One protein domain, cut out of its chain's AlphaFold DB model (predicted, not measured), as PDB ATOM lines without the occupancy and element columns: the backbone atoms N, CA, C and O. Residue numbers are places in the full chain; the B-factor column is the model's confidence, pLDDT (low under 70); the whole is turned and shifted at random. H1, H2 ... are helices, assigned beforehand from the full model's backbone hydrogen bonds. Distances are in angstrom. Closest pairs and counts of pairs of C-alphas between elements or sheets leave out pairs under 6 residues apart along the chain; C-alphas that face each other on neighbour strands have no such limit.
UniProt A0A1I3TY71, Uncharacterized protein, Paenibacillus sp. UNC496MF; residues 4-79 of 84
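This is residues 4 to 79 of the 84 residues of an uncharacterized protein of Paenibacillus sp. UNC496MF (UniProt A0A1I3TY71). This domain has little regular structure: two short helices, H1 and H2, pair as a hairpin, and long loops make up the rest. The loop of residues 41 to 79 swings far out and folds back, bringing Ile 79 near Ala 4. The printed part has 76 residues, with H1 then H2 along the chain and no named strand; the class is all helix, though the helices hold only 17 residues. It is compact, with a radius of gyration of the C-alphas of 12.0 A and spans of 37 by 27 by 21 A.

H1, residues 4 to 11, and H2, residues 32 to 40, touch; their closest C-alphas, of Ala 6 and Ala 38, are 6.0 A apart. They form a helical hairpin, running opposite ways at a tilt of 37 degrees, only just steep. In H1 and H2 every O i to N i+4 pair is within hydrogen-bond range.

H1 begins at C-alpha 4, (181.175, 144.125, 170.976), and measures 10.6 A. H2 measures 12.4 A and ends at C-alpha 40, (177.451, 133.136, 168.514).

The C-alphas farthest apart, of Gly 44 and Gln 69, are 37.1 A apart; those of Ala 4 and Ile 79 are 6.2 A apart. The 20-residue link from H1 to H2 is long. The printed part has no cut, and no printed residue has a pLDDT under 70.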
ATOM      1  N   ALA A   4     181.160 142.817 171.620       90.44
ATOM      2  CA  ALA A   4     181.175 144.125 170.976       90.44
ATOM      3  C   ALA A   4     182.221 144.223 169.845       90.44
ATOM      4  O   ALA A   4     181.910 144.742 168.779       90.44
ATOM      5  N   SER A   5     183.414 143.631 169.991       90.88
ATOM      6  CA  SER A   5     184.387 143.579 168.885       90.88
ATOM      7  C   SER A   5     183.912 142.709 167.716       90.88
ATOM      8  O   SER A   5     184.240 143.009 166.572       90.88
ATOM      9  N   ALA A   6     183.162 141.630 167.959       90.50
ATOM     10  CA  ALA A   6     182.591 140.818 166.881       90.50
ATOM     11  C   ALA A   6     181.519 141.599 166.101       90.50
ATOM     12  O   ALA A   6     181.483 141.530 164.874       90.50
ATOM     13  N   ILE A   7     180.714 142.401 166.804       91.81
ATOM     14  CA  ILE A   7     179.711 143.296 166.216       91.81
ATOM     15  C   ILE A   7     180.370 144.392 165.370       91.81
ATOM     16  O   ILE A   7     180.003 144.562 164.207       91.81
ATOM     17  N   VAL A   8     181.392 145.076 165.902       93.19
ATOM     18  CA  VAL A   8     182.147 146.099 165.152       93.19
ATOM     19  C   VAL A   8     182.786 145.506 163.899       93.19
ATOM     20  O   VAL A   8     182.733 146.119 162.840       93.19
ATOM     21  N   ARG A   9     183.361 144.301 163.969       91.38
ATOM     22  CA  ARG A   9     183.966 143.656 162.789       91.38
ATOM     23  C   ARG A   9     182.959 143.336 161.695       91.38
ATOM     24  O   ARG A   9     183.345 143.310 160.530       91.38
ATOM     25  N   TYR A  10     181.712 143.052 162.067       91.75
ATOM     26  CA  TYR A  10     180.649 142.795 161.108       91.75
ATOM     27  C   TYR A  10     180.141 144.090 160.469       91.75
ATOM     28  O   TYR A  10     180.125 144.180 159.246       91.75
ATOM     29  N   ILE A  11     179.746 145.080 161.276       92.62
ATOM     30  CA  ILE A  11     179.155 146.331 160.775       92.62
ATOM     31  C   ILE A  11     180.224 147.226 160.138       92.62
ATOM     32  O   ILE A  11     180.024 147.726 159.040       92.62
ATOM     33  N   GLY A  12     181.372 147.374 160.796       92.06
ATOM     34  CA  GLY A  12     182.437 148.311 160.442       92.06
ATOM     35  C   GLY A  12     182.605 149.414 161.488       92.06
ATOM     36  O   GLY A  12     181.688 149.705 162.253       92.06
ATOM     37  N   GLY A  13     183.790 150.023 161.517       92.06
ATOM     38  CA  GLY A  13     184.188 151.074 162.454       92.06
ATOM     39  C   GLY A  13     185.290 150.634 163.421       92.06
ATOM     40  O   GLY A  13     186.153 149.845 163.043       92.06
ATOM     41  N   GLU A  14     185.312 151.180 164.636       92.31
ATOM     42  CA  GLU A  14     186.452 151.054 165.564       92.31
ATOM     43  C   GLU A  14     186.160 150.118 166.743       92.31
ATOM     44  O   GLU A  14     185.144 150.264 167.435       92.31
ATOM     45  N   ASP A  15     187.042 149.137 166.972       90.06
ATOM     46  CA  ASP A  15     186.937 148.219 168.110       90.06
ATOM     47  C   ASP A  15     187.587 148.767 169.394       90.06
ATOM     48  O   ASP A  15     188.217 149.820 169.404       90.06
ATOM     49  N   ALA A  16     187.469 148.025 170.502       85.62
ATOM     50  CA  ALA A  16     188.051 148.405 171.795       85.62
ATOM     51  C   ALA A  16     189.575 148.628 171.788       85.62
ATOM     52  O   ALA A  16     190.103 149.251 172.706       85.62
ATOM     53  N   SER A  17     190.289 148.068 170.809       84.69
ATOM     54  CA  SER A  17     191.746 148.179 170.676       84.69
ATOM     55  C   SER A  17     192.156 149.355 169.783       84.69
ATOM     56  O   SER A  17     193.346 149.531 169.529       84.69
ATOM     57  N   GLY A  18     191.192 150.144 169.292       83.56
ATOM     58  CA  GLY A  18     191.418 151.221 168.331       83.56
ATOM     59  C   GLY A  18     191.626 150.725 166.900       83.56
ATOM     60  O   GLY A  18     192.098 151.474 166.042       83.56
ATOM     61  N   GLN A  19     191.330 149.451 166.622       87.75
ATOM     62  CA  GLN A  19     191.485 148.895 165.286       87.75
ATOM     63  C   GLN A  19     190.243 149.196 164.446       87.75
ATOM     64  O   GLN A  19     189.121 148.850 164.821       87.75
ATOM     65  N   LEU A  20     190.466 149.806 163.280       88.94
ATOM     66  CA  LEU A  20     189.422 150.087 162.300       88.94
ATOM     67  C   LEU A  20     189.152 148.864 161.419       88.94
ATOM     68  O   LEU A  20     190.069 148.275 160.840       88.94
ATOM     69  N   TYR A  21     187.876 148.523 161.275       90.62
ATOM     70  CA  TYR A  21     187.378 147.491 160.377       90.62
ATOM     71  C   TYR A  21     186.463 148.109 159.331       90.62
ATOM     72  O   TYR A  21     185.629 148.953 159.641       90.62
ATOM     73  N   THR A  22     186.601 147.661 158.087       87.31
ATOM     74  CA  THR A  22     185.760 148.140 156.985       87.31
ATOM     75  C   THR A  22     184.318 147.653 157.123       87.31
ATOM     76  O   THR A  22     183.407 148.419 156.858       87.31
ATOM     77  N   GLY A  23     184.115 146.417 157.599       90.38
ATOM     78  CA  GLY A  23     182.786 145.852 157.841       90.38
ATOM     79  C   GLY A  23     181.962 145.689 156.566       90.38
ATOM     80  O   GLY A  23     182.384 144.978 155.650       90.38
ATOM     81  N   LEU A  24     180.787 146.318 156.537       90.81
ATOM     82  CA  LEU A  24     179.852 146.313 155.412       90.81
ATOM     83  C   LEU A  24     180.280 147.288 154.308       90.81
ATOM     84  O   LEU A  24     180.892 148.326 154.558       90.81
ATOM     85  N   ASN A  25     179.929 146.970 153.064       91.06
ATOM     86  CA  ASN A  25     180.119 147.877 151.940       91.06
ATOM     87  C   ASN A  25     178.997 148.923 151.870       91.06
ATOM     88  O   ASN A  25     177.959 148.826 152.524       91.06
ATOM     89  N   MET A  26     179.206 149.936 151.029       91.00
ATOM     90  CA  MET A  26     178.214 150.979 150.772       91.00
ATOM     91  C   MET A  26     176.909 150.388 150.227       91.00
ATOM     92  O   MET A  26     176.931 149.598 149.281       91.00
ATOM     93  N   GLY A  27     175.785 150.787 150.820       90.62
ATOM     94  CA  GLY A  27     174.455 150.284 150.476       90.62
ATOM     95  C   GLY A  27     174.150 148.862 150.950       90.62
ATOM     96  O   GLY A  27     173.124 148.317 150.550       90.62
ATOM     97  N   GLU A  28     175.014 148.240 151.759       92.88
ATOM     98  CA  GLU A  28     174.685 146.967 152.399       92.88
ATOM     99  C   GLU A  28     173.924 147.192 153.706       92.88
ATOM    100  O   GLU A  28     174.381 147.888 154.613       92.88
ATOM    101  N   ASP A  29     172.771 146.536 153.812       92.88
ATOM    102  CA  ASP A  29     171.944 146.562 155.012       92.88
ATOM    103  C   ASP A  29     172.627 145.857 156.189       92.88
ATOM    104  O   ASP A  29     173.297 144.824 156.048       92.88
ATOM    105  N   VAL A  30     172.364 146.359 157.395       93.12
ATOM    106  CA  VAL A  30     172.749 145.668 158.627       93.12
ATOM    107  C   VAL A  30     171.705 144.592 158.914       93.12
ATOM    108  O   VAL A  30     170.570 144.880 159.304       93.12
ATOM    109  N   VAL A  31     172.088 143.330 158.721       93.62
ATOM    110  CA  VAL A  31     171.180 142.185 158.847       93.62
ATOM    111  C   VAL A  31     171.297 141.551 160.229       93.62
ATOM    112  O   VAL A  31     172.364 141.069 160.620       93.62
ATOM    113  N   ILE A  32     170.177 141.464 160.952       92.69
ATOM    114  CA  ILE A  32     170.199 141.022 162.349       92.69
ATOM    115  C   ILE A  32     170.587 139.551 162.509       92.69
ATOM    116  O   ILE A  32     171.324 139.190 163.422       92.69
ATOM    117  N   SER A  33     170.183 138.689 161.576       91.50
ATOM    118  CA  SER A  33     170.560 137.272 161.609       91.50
ATOM    119  C   SER A  33     172.070 137.064 161.451       91.50
ATOM    120  O   SER A  33     172.632 136.157 162.067       91.50
ATOM    121  N   ARG A  34     172.753 137.929 160.687       91.75
ATOM    122  CA  ARG A  34     174.218 137.911 160.555       91.75
ATOM    123  C   ARG A  34     174.913 138.424 161.814       91.75
ATOM    124  O   ARG A  34     175.908 137.831 162.219       91.75
ATOM    125  N   LEU A  35     174.369 139.455 162.461       91.56
ATOM    126  CA  LEU A  35     174.841 139.930 163.769       91.56
ATOM    127  C   LEU A  35     174.748 138.848 164.839       91.56
ATOM    128  O   LEU A  35     175.707 138.615 165.569       91.56
ATOM    129  N   ILE A  36     173.610 138.159 164.898       91.56
ATOM    130  CA  ILE A  36     173.390 137.057 165.833       91.56
ATOM    131  C   ILE A  36     174.399 135.933 165.564       91.56
ATOM    132  O   ILE A  36     175.043 135.450 166.491       91.56
ATOM    133  N   ALA A  37     174.616 135.563 164.298       90.88
ATOM    134  CA  ALA A  37     175.640 134.582 163.934       90.88
ATOM    135  C   ALA A  37     177.060 135.031 164.336       90.88
ATOM    136  O   ALA A  37     177.847 134.218 164.822       90.88
ATOM    137  N   ALA A  38     177.386 136.318 164.177       90.69
ATOM    138  CA  ALA A  38     178.663 136.880 164.613       90.69
ATOM    139  C   ALA A  38     178.812 136.837 166.142       90.69
ATOM    140  O   ALA A  38     179.884 136.481 166.632       90.69
ATOM    141  N   ALA A  39     177.749 137.122 166.897       90.25
ATOM    142  CA  ALA A  39     177.752 136.989 168.349       90.25
ATOM    143  C   ALA A  39     178.000 135.533 168.769       90.25
ATOM    144  O   ALA A  39     178.946 135.279 169.508       90.25
ATOM    145  N   TYR A  40     177.263 134.565 168.213       90.75
ATOM    146  CA  TYR A  40     177.451 133.136 168.514       90.75
ATOM    147  C   TYR A  40     178.821 132.569 168.110       90.75
ATOM    148  O   TYR A  40     179.197 131.494 168.573       90.75
ATOM    149  N   SER A  41     179.600 133.272 167.280       88.81
ATOM    150  CA  SER A  41     180.996 132.890 167.017       88.81
ATOM    151  C   SER A  41     181.913 133.084 168.233       88.81
ATOM    152  O   SER A  41     183.002 132.507 168.292       88.81
ATOM    153  N   VAL A  42     181.482 133.879 169.218       88.69
ATOM    154  CA  VAL A  42     182.180 134.066 170.488       88.69
ATOM    155  C   VAL A  42     181.816 132.919 171.429       88.69
ATOM    156  O   VAL A  42     180.657 132.699 171.767       88.69
ATOM    157  N   SER A  43     182.831 132.183 171.877       86.69
ATOM    158  CA  SER A  43     182.665 131.076 172.820       86.69
ATOM    159  C   SER A  43     182.059 131.541 174.147       86.69
ATOM    160  O   SER A  43     182.543 132.516 174.723       86.69
ATOM    161  N   GLY A  44     181.091 130.785 174.669       85.31
ATOM    162  CA  GLY A  44     180.472 131.041 175.975       85.31
ATOM    163  C   GLY A  44     179.165 131.835 175.926       85.31
ATOM    164  O   GLY A  44     178.713 132.291 176.970       85.31
ATOM    165  N   ILE A  45     178.563 132.004 174.743       85.69
ATOM    166  CA  ILE A  45     177.209 132.551 174.597       85.69
ATOM    167  C   ILE A  45     176.211 131.406 174.444       85.69
ATOM    168  O   ILE A  45     176.242 130.695 173.441       85.69
ATOM    169  N   ASP A  46     175.292 131.286 175.400       85.69
ATOM    170  CA  ASP A  46     174.163 130.352 175.312       85.69
ATOM    171  C   ASP A  46     172.961 130.973 174.587       85.69
ATOM    172  O   ASP A  46     172.304 130.318 173.781       85.69
ATOM    173  N   ASN A  47     172.675 132.251 174.857       86.94
ATOM    174  CA  ASN A  47     171.607 133.007 174.212       86.94
ATOM    175  C   ASN A  47     171.975 134.496 174.151       86.94
ATOM    176  O   ASN A  47     172.601 135.023 175.070       86.94
ATOM    177  N   VAL A  48     171.581 135.172 173.074       89.19
ATOM    178  CA  VAL A  48     171.803 136.605 172.877       89.19
ATOM    179  C   VAL A  48     170.587 137.242 172.214       89.19
ATOM    180  O   VAL A  48     170.077 136.752 171.205       89.19
ATOM    181  N   THR A  49     170.164 138.376 172.764       91.19
ATOM    182  CA  THR A  49     169.226 139.294 172.118       91.19
ATOM    183  C   THR A  49     170.025 140.494 171.637       91.19
ATOM    184  O   THR A  49     170.792 141.072 172.404       91.19
ATOM    185  N   ILE A  50     169.875 140.846 170.361       91.19
ATOM    186  CA  ILE A  50     170.520 142.014 169.762       91.19
ATOM    187  C   ILE A  50     169.419 142.972 169.333       91.19
ATOM    188  O   ILE A  50     168.443 142.555 168.710       91.19
ATOM    189  N   GLU A  51     169.600 144.245 169.651       93.06
ATOM    190  CA  GLU A  51     168.755 145.336 169.189       93.06
ATOM    191  C   GLU A  51     169.646 146.385 168.526       93.06
ATOM    192  O   GLU A  51     170.792 146.595 168.926       93.06
ATOM    193  N   LEU A  52     169.132 147.010 167.475       92.19
ATOM    194  CA  LEU A  52     169.837 148.011 166.689       92.19
ATOM    195  C   LEU A  52     169.102 149.341 166.770       92.19
ATOM    196  O   LEU A  52     167.872 149.382 166.807       92.19
ATOM    197  N   SER A  53     169.871 150.422 166.746       92.44
ATOM    198  CA  SER A  53     169.366 151.786 166.716       92.44
ATOM    199  C   SER A  53     170.226 152.641 165.791       92.44
ATOM    200  O   SER A  53     171.441 152.456 165.724       92.44
ATOM    201  N   GLN A  54     169.593 153.567 165.071       89.25
ATOM    202  CA  GLN A  54     170.278 154.578 164.252       89.25
ATOM    203  C   GLN A  54     170.336 155.947 164.945       89.25
ATOM    204  O   GLN A  54     171.186 156.766 164.617       89.25
ATOM    205  N   ASP A  55     169.431 156.199 165.892       88.44
ATOM    206  CA  ASP A  55     169.240 157.484 166.575       88.44
ATOM    207  C   ASP A  55     169.614 157.430 168.071       88.44
ATOM    208  O   ASP A  55     169.535 158.441 168.770       88.44
ATOM    209  N   GLY A  56     169.989 156.251 168.582       86.44
ATOM    210  CA  GLY A  56     170.272 155.996 169.997       86.44
ATOM    211  C   GLY A  56     169.036 156.028 170.905       86.44
ATOM    212  O   GLY A  56     169.174 155.920 172.120       86.44
ATOM    213  N   SER A  57     167.837 156.190 170.340       86.81
ATOM    214  CA  SER A  57     166.578 156.363 171.082       86.81
ATOM    215  C   SER A  57     165.563 155.268 170.757       86.81
ATOM    216  O   SER A  57     164.846 154.799 171.640       86.81
ATOM    217  N   THR A  58     165.520 154.838 169.499       89.88
ATOM    218  CA  THR A  58     164.618 153.812 168.987       89.88
ATOM    219  C   THR A  58     165.403 152.534 168.743       89.88
ATOM    220  O   THR A  58     166.276 152.494 167.874       89.88
ATOM    221  N   TRP A  59     165.081 151.485 169.496       91.25
ATOM    222  CA  TRP A  59     165.735 150.182 169.411       91.25
ATOM    223  C   TRP A  59     164.804 149.168 168.754       91.25
ATOM    224  O   TRP A  59     163.612 149.102 169.057       91.25
ATOM    225  N   THR A  60     165.338 148.405 167.804       91.25
ATOM    226  CA  THR A  60     164.574 147.445 167.003       91.25
ATOM    227  C   THR A  60     165.359 146.149 166.833       91.25
ATOM    228  O   THR A  60     166.567 146.163 166.604       91.25
ATOM    229  N   SER A  61     164.657 145.018 166.881       88.69
ATOM    230  CA  SER A  61     165.181 143.681 166.567       88.69
ATOM    231  C   SER A  61     165.027 143.308 165.080       88.69
ATOM    232  O   SER A  61     165.027 142.135 164.705       88.69
ATOM    233  N   GLY A  62     164.880 144.309 164.214       90.69
ATOM    234  CA  GLY A  62     164.830 144.170 162.762       90.69
ATOM    235  C   GLY A  62     166.152 144.502 162.071       90.69
ATOM    236  O   GLY A  62     167.104 144.989 162.677       90.69
ATOM    237  N   ASN A  63     166.187 144.255 160.761       92.44
ATOM    238  CA  ASN A  63     167.276 144.730 159.910       92.44
ATOM    239  C   ASN A  63     167.233 146.256 159.803       92.44
ATOM    240  O   ASN A  63     166.154 146.853 159.797       92.44
ATOM    241  N   VAL A  64     168.402 146.867 159.641       91.81
ATOM    242  CA  VAL A  64     168.522 148.299 159.363       91.81
ATOM    243  C   VAL A  64     168.874 148.471 157.894       91.81
ATOM    244  O   VAL A  64     169.931 148.017 157.453       91.81
ATOM    245  N   ALA A  65     167.971 149.107 157.150       91.75
ATOM    246  CA  ALA A  65     168.194 149.429 155.749       91.75
ATOM    247  C   ALA A  65     169.186 150.591 155.627       91.75
ATOM    248  O   ALA A  65     169.048 151.595 156.332       91.75
ATOM    249  N   ILE A  66     170.160 150.460 154.731       92.50
ATOM    250  CA  ILE A  66     171.180 151.481 154.472       92.50
ATOM    251  C   ILE A  66     171.013 151.981 153.043       92.50
ATOM    252  O   ILE A  66     170.874 151.193 152.106       92.50
ATOM    253  N   ALA A  67     170.996 153.301 152.846       91.44
ATOM    254  CA  ALA A  67     170.813 153.832 151.505       91.44
ATOM    255  C   ALA A  67     172.018 153.480 150.605       91.44
ATOM    256  O   ALA A  67     173.146 153.378 151.089       91.44
ATOM    257  N   PRO A  68     171.844 153.379 149.272       89.50
ATOM    258  CA  PRO A  68     172.924 152.991 148.355       89.50
ATOM    259  C   PRO A  68     174.171 153.889 148.367       89.50
ATOM    260  O   PRO A  68     175.185 153.510 147.796       89.50
ATOM    261  N   GLN A  69     174.085 155.090 148.944       93.19
ATOM    262  CA  GLN A  69     175.177 156.068 149.056       93.19
ATOM    263  C   GLN A  69     175.678 156.224 150.502       93.19
ATOM    264  O   GLN A  69     176.440 157.141 150.798       93.19
ATOM    265  N   GLU A  70     175.238 155.346 151.401       91.62
ATOM    266  CA  GLU A  70     175.576 155.357 152.820       91.62
ATOM    267  C   GLU A  70     176.341 154.086 153.196       91.62
ATOM    268  O   GLU A  70     176.228 153.043 152.548       91.62
ATOM    269  N   VAL A  71     177.145 154.181 154.253       92.06
ATOM    270  CA  VAL A  71     177.886 153.056 154.834       92.06
ATOM    271  C   VAL A  71     177.515 152.980 156.306       92.06
ATOM    272  O   VAL A  71     177.591 153.985 157.015       92.06
ATOM    273  N   ALA A  72     177.126 151.795 156.770       92.56
ATOM    274  CA  ALA A  72     176.904 151.565 158.190       92.56
ATOM    275  C   ALA A  72     178.240 151.566 158.938       92.56
ATOM    276  O   ALA A  72     179.172 150.860 158.562       92.56
ATOM    277  N   LEU A  73     178.324 152.339 160.018       92.12
ATOM    278  CA  LEU A  73     179.488 152.382 160.899       92.12
ATOM    279  C   LEU A  73     179.020 152.352 162.348       92.12
ATOM    280  O   LEU A  73     178.033 152.992 162.707       92.12
ATOM    281  N   THR A  74     179.750 151.623 163.182       92.62
ATOM    282  CA  THR A  74     179.536 151.576 164.626       92.62
ATOM    283  C   THR A  74     180.859 151.727 165.364       92.62
ATOM    284  O   THR A  74     181.939 151.548 164.808       92.62
ATOM    285  N   PHE A  75     180.786 152.065 166.642       91.56
ATOM    286  CA  PHE A  75     181.952 152.218 167.498       91.56
ATOM    287  C   PHE A  75     181.749 151.389 168.750       91.56
ATOM    288  O   PHE A  75     180.630 151.281 169.251       91.56
ATOM    289  N   TYR A  76     182.836 150.847 169.294       90.19
ATOM    290  CA  TYR A  76     182.781 150.102 170.549       90.19
ATOM    291  C   TYR A  76     182.089 150.884 171.683       90.19
ATOM    292  O   TYR A  76     181.383 150.292 172.491       90.19
ATOM    293  N   SER A  77     182.237 152.213 171.715       90.44
ATOM    294  CA  SER A  77     181.608 153.098 172.708       90.44
ATOM    295  C   SER A  77     180.084 153.216 172.599       90.44
ATOM    296  O   SER A  77     179.459 153.668 173.551       90.44
ATOM    297  N   LEU A  78     179.493 152.834 171.465       91.00
ATOM    298  CA  LEU A  78     178.044 152.848 171.235       91.00
ATOM    299  C   LEU A  78     177.387 151.496 171.544       91.00
ATOM    300  O   LEU A  78     176.177 151.355 171.394       91.00
ATOM    301  N   ILE A  79     178.179 150.490 171.925       91.50
ATOM    302  CA  ILE A  79     177.693 149.140 172.191       91.50
ATOM    303  C   ILE A  79     177.623 148.927 173.698       91.50
ATOM    304  O   ILE A  79     178.639 148.929 174.393       91.50
TER     305      ILE A  79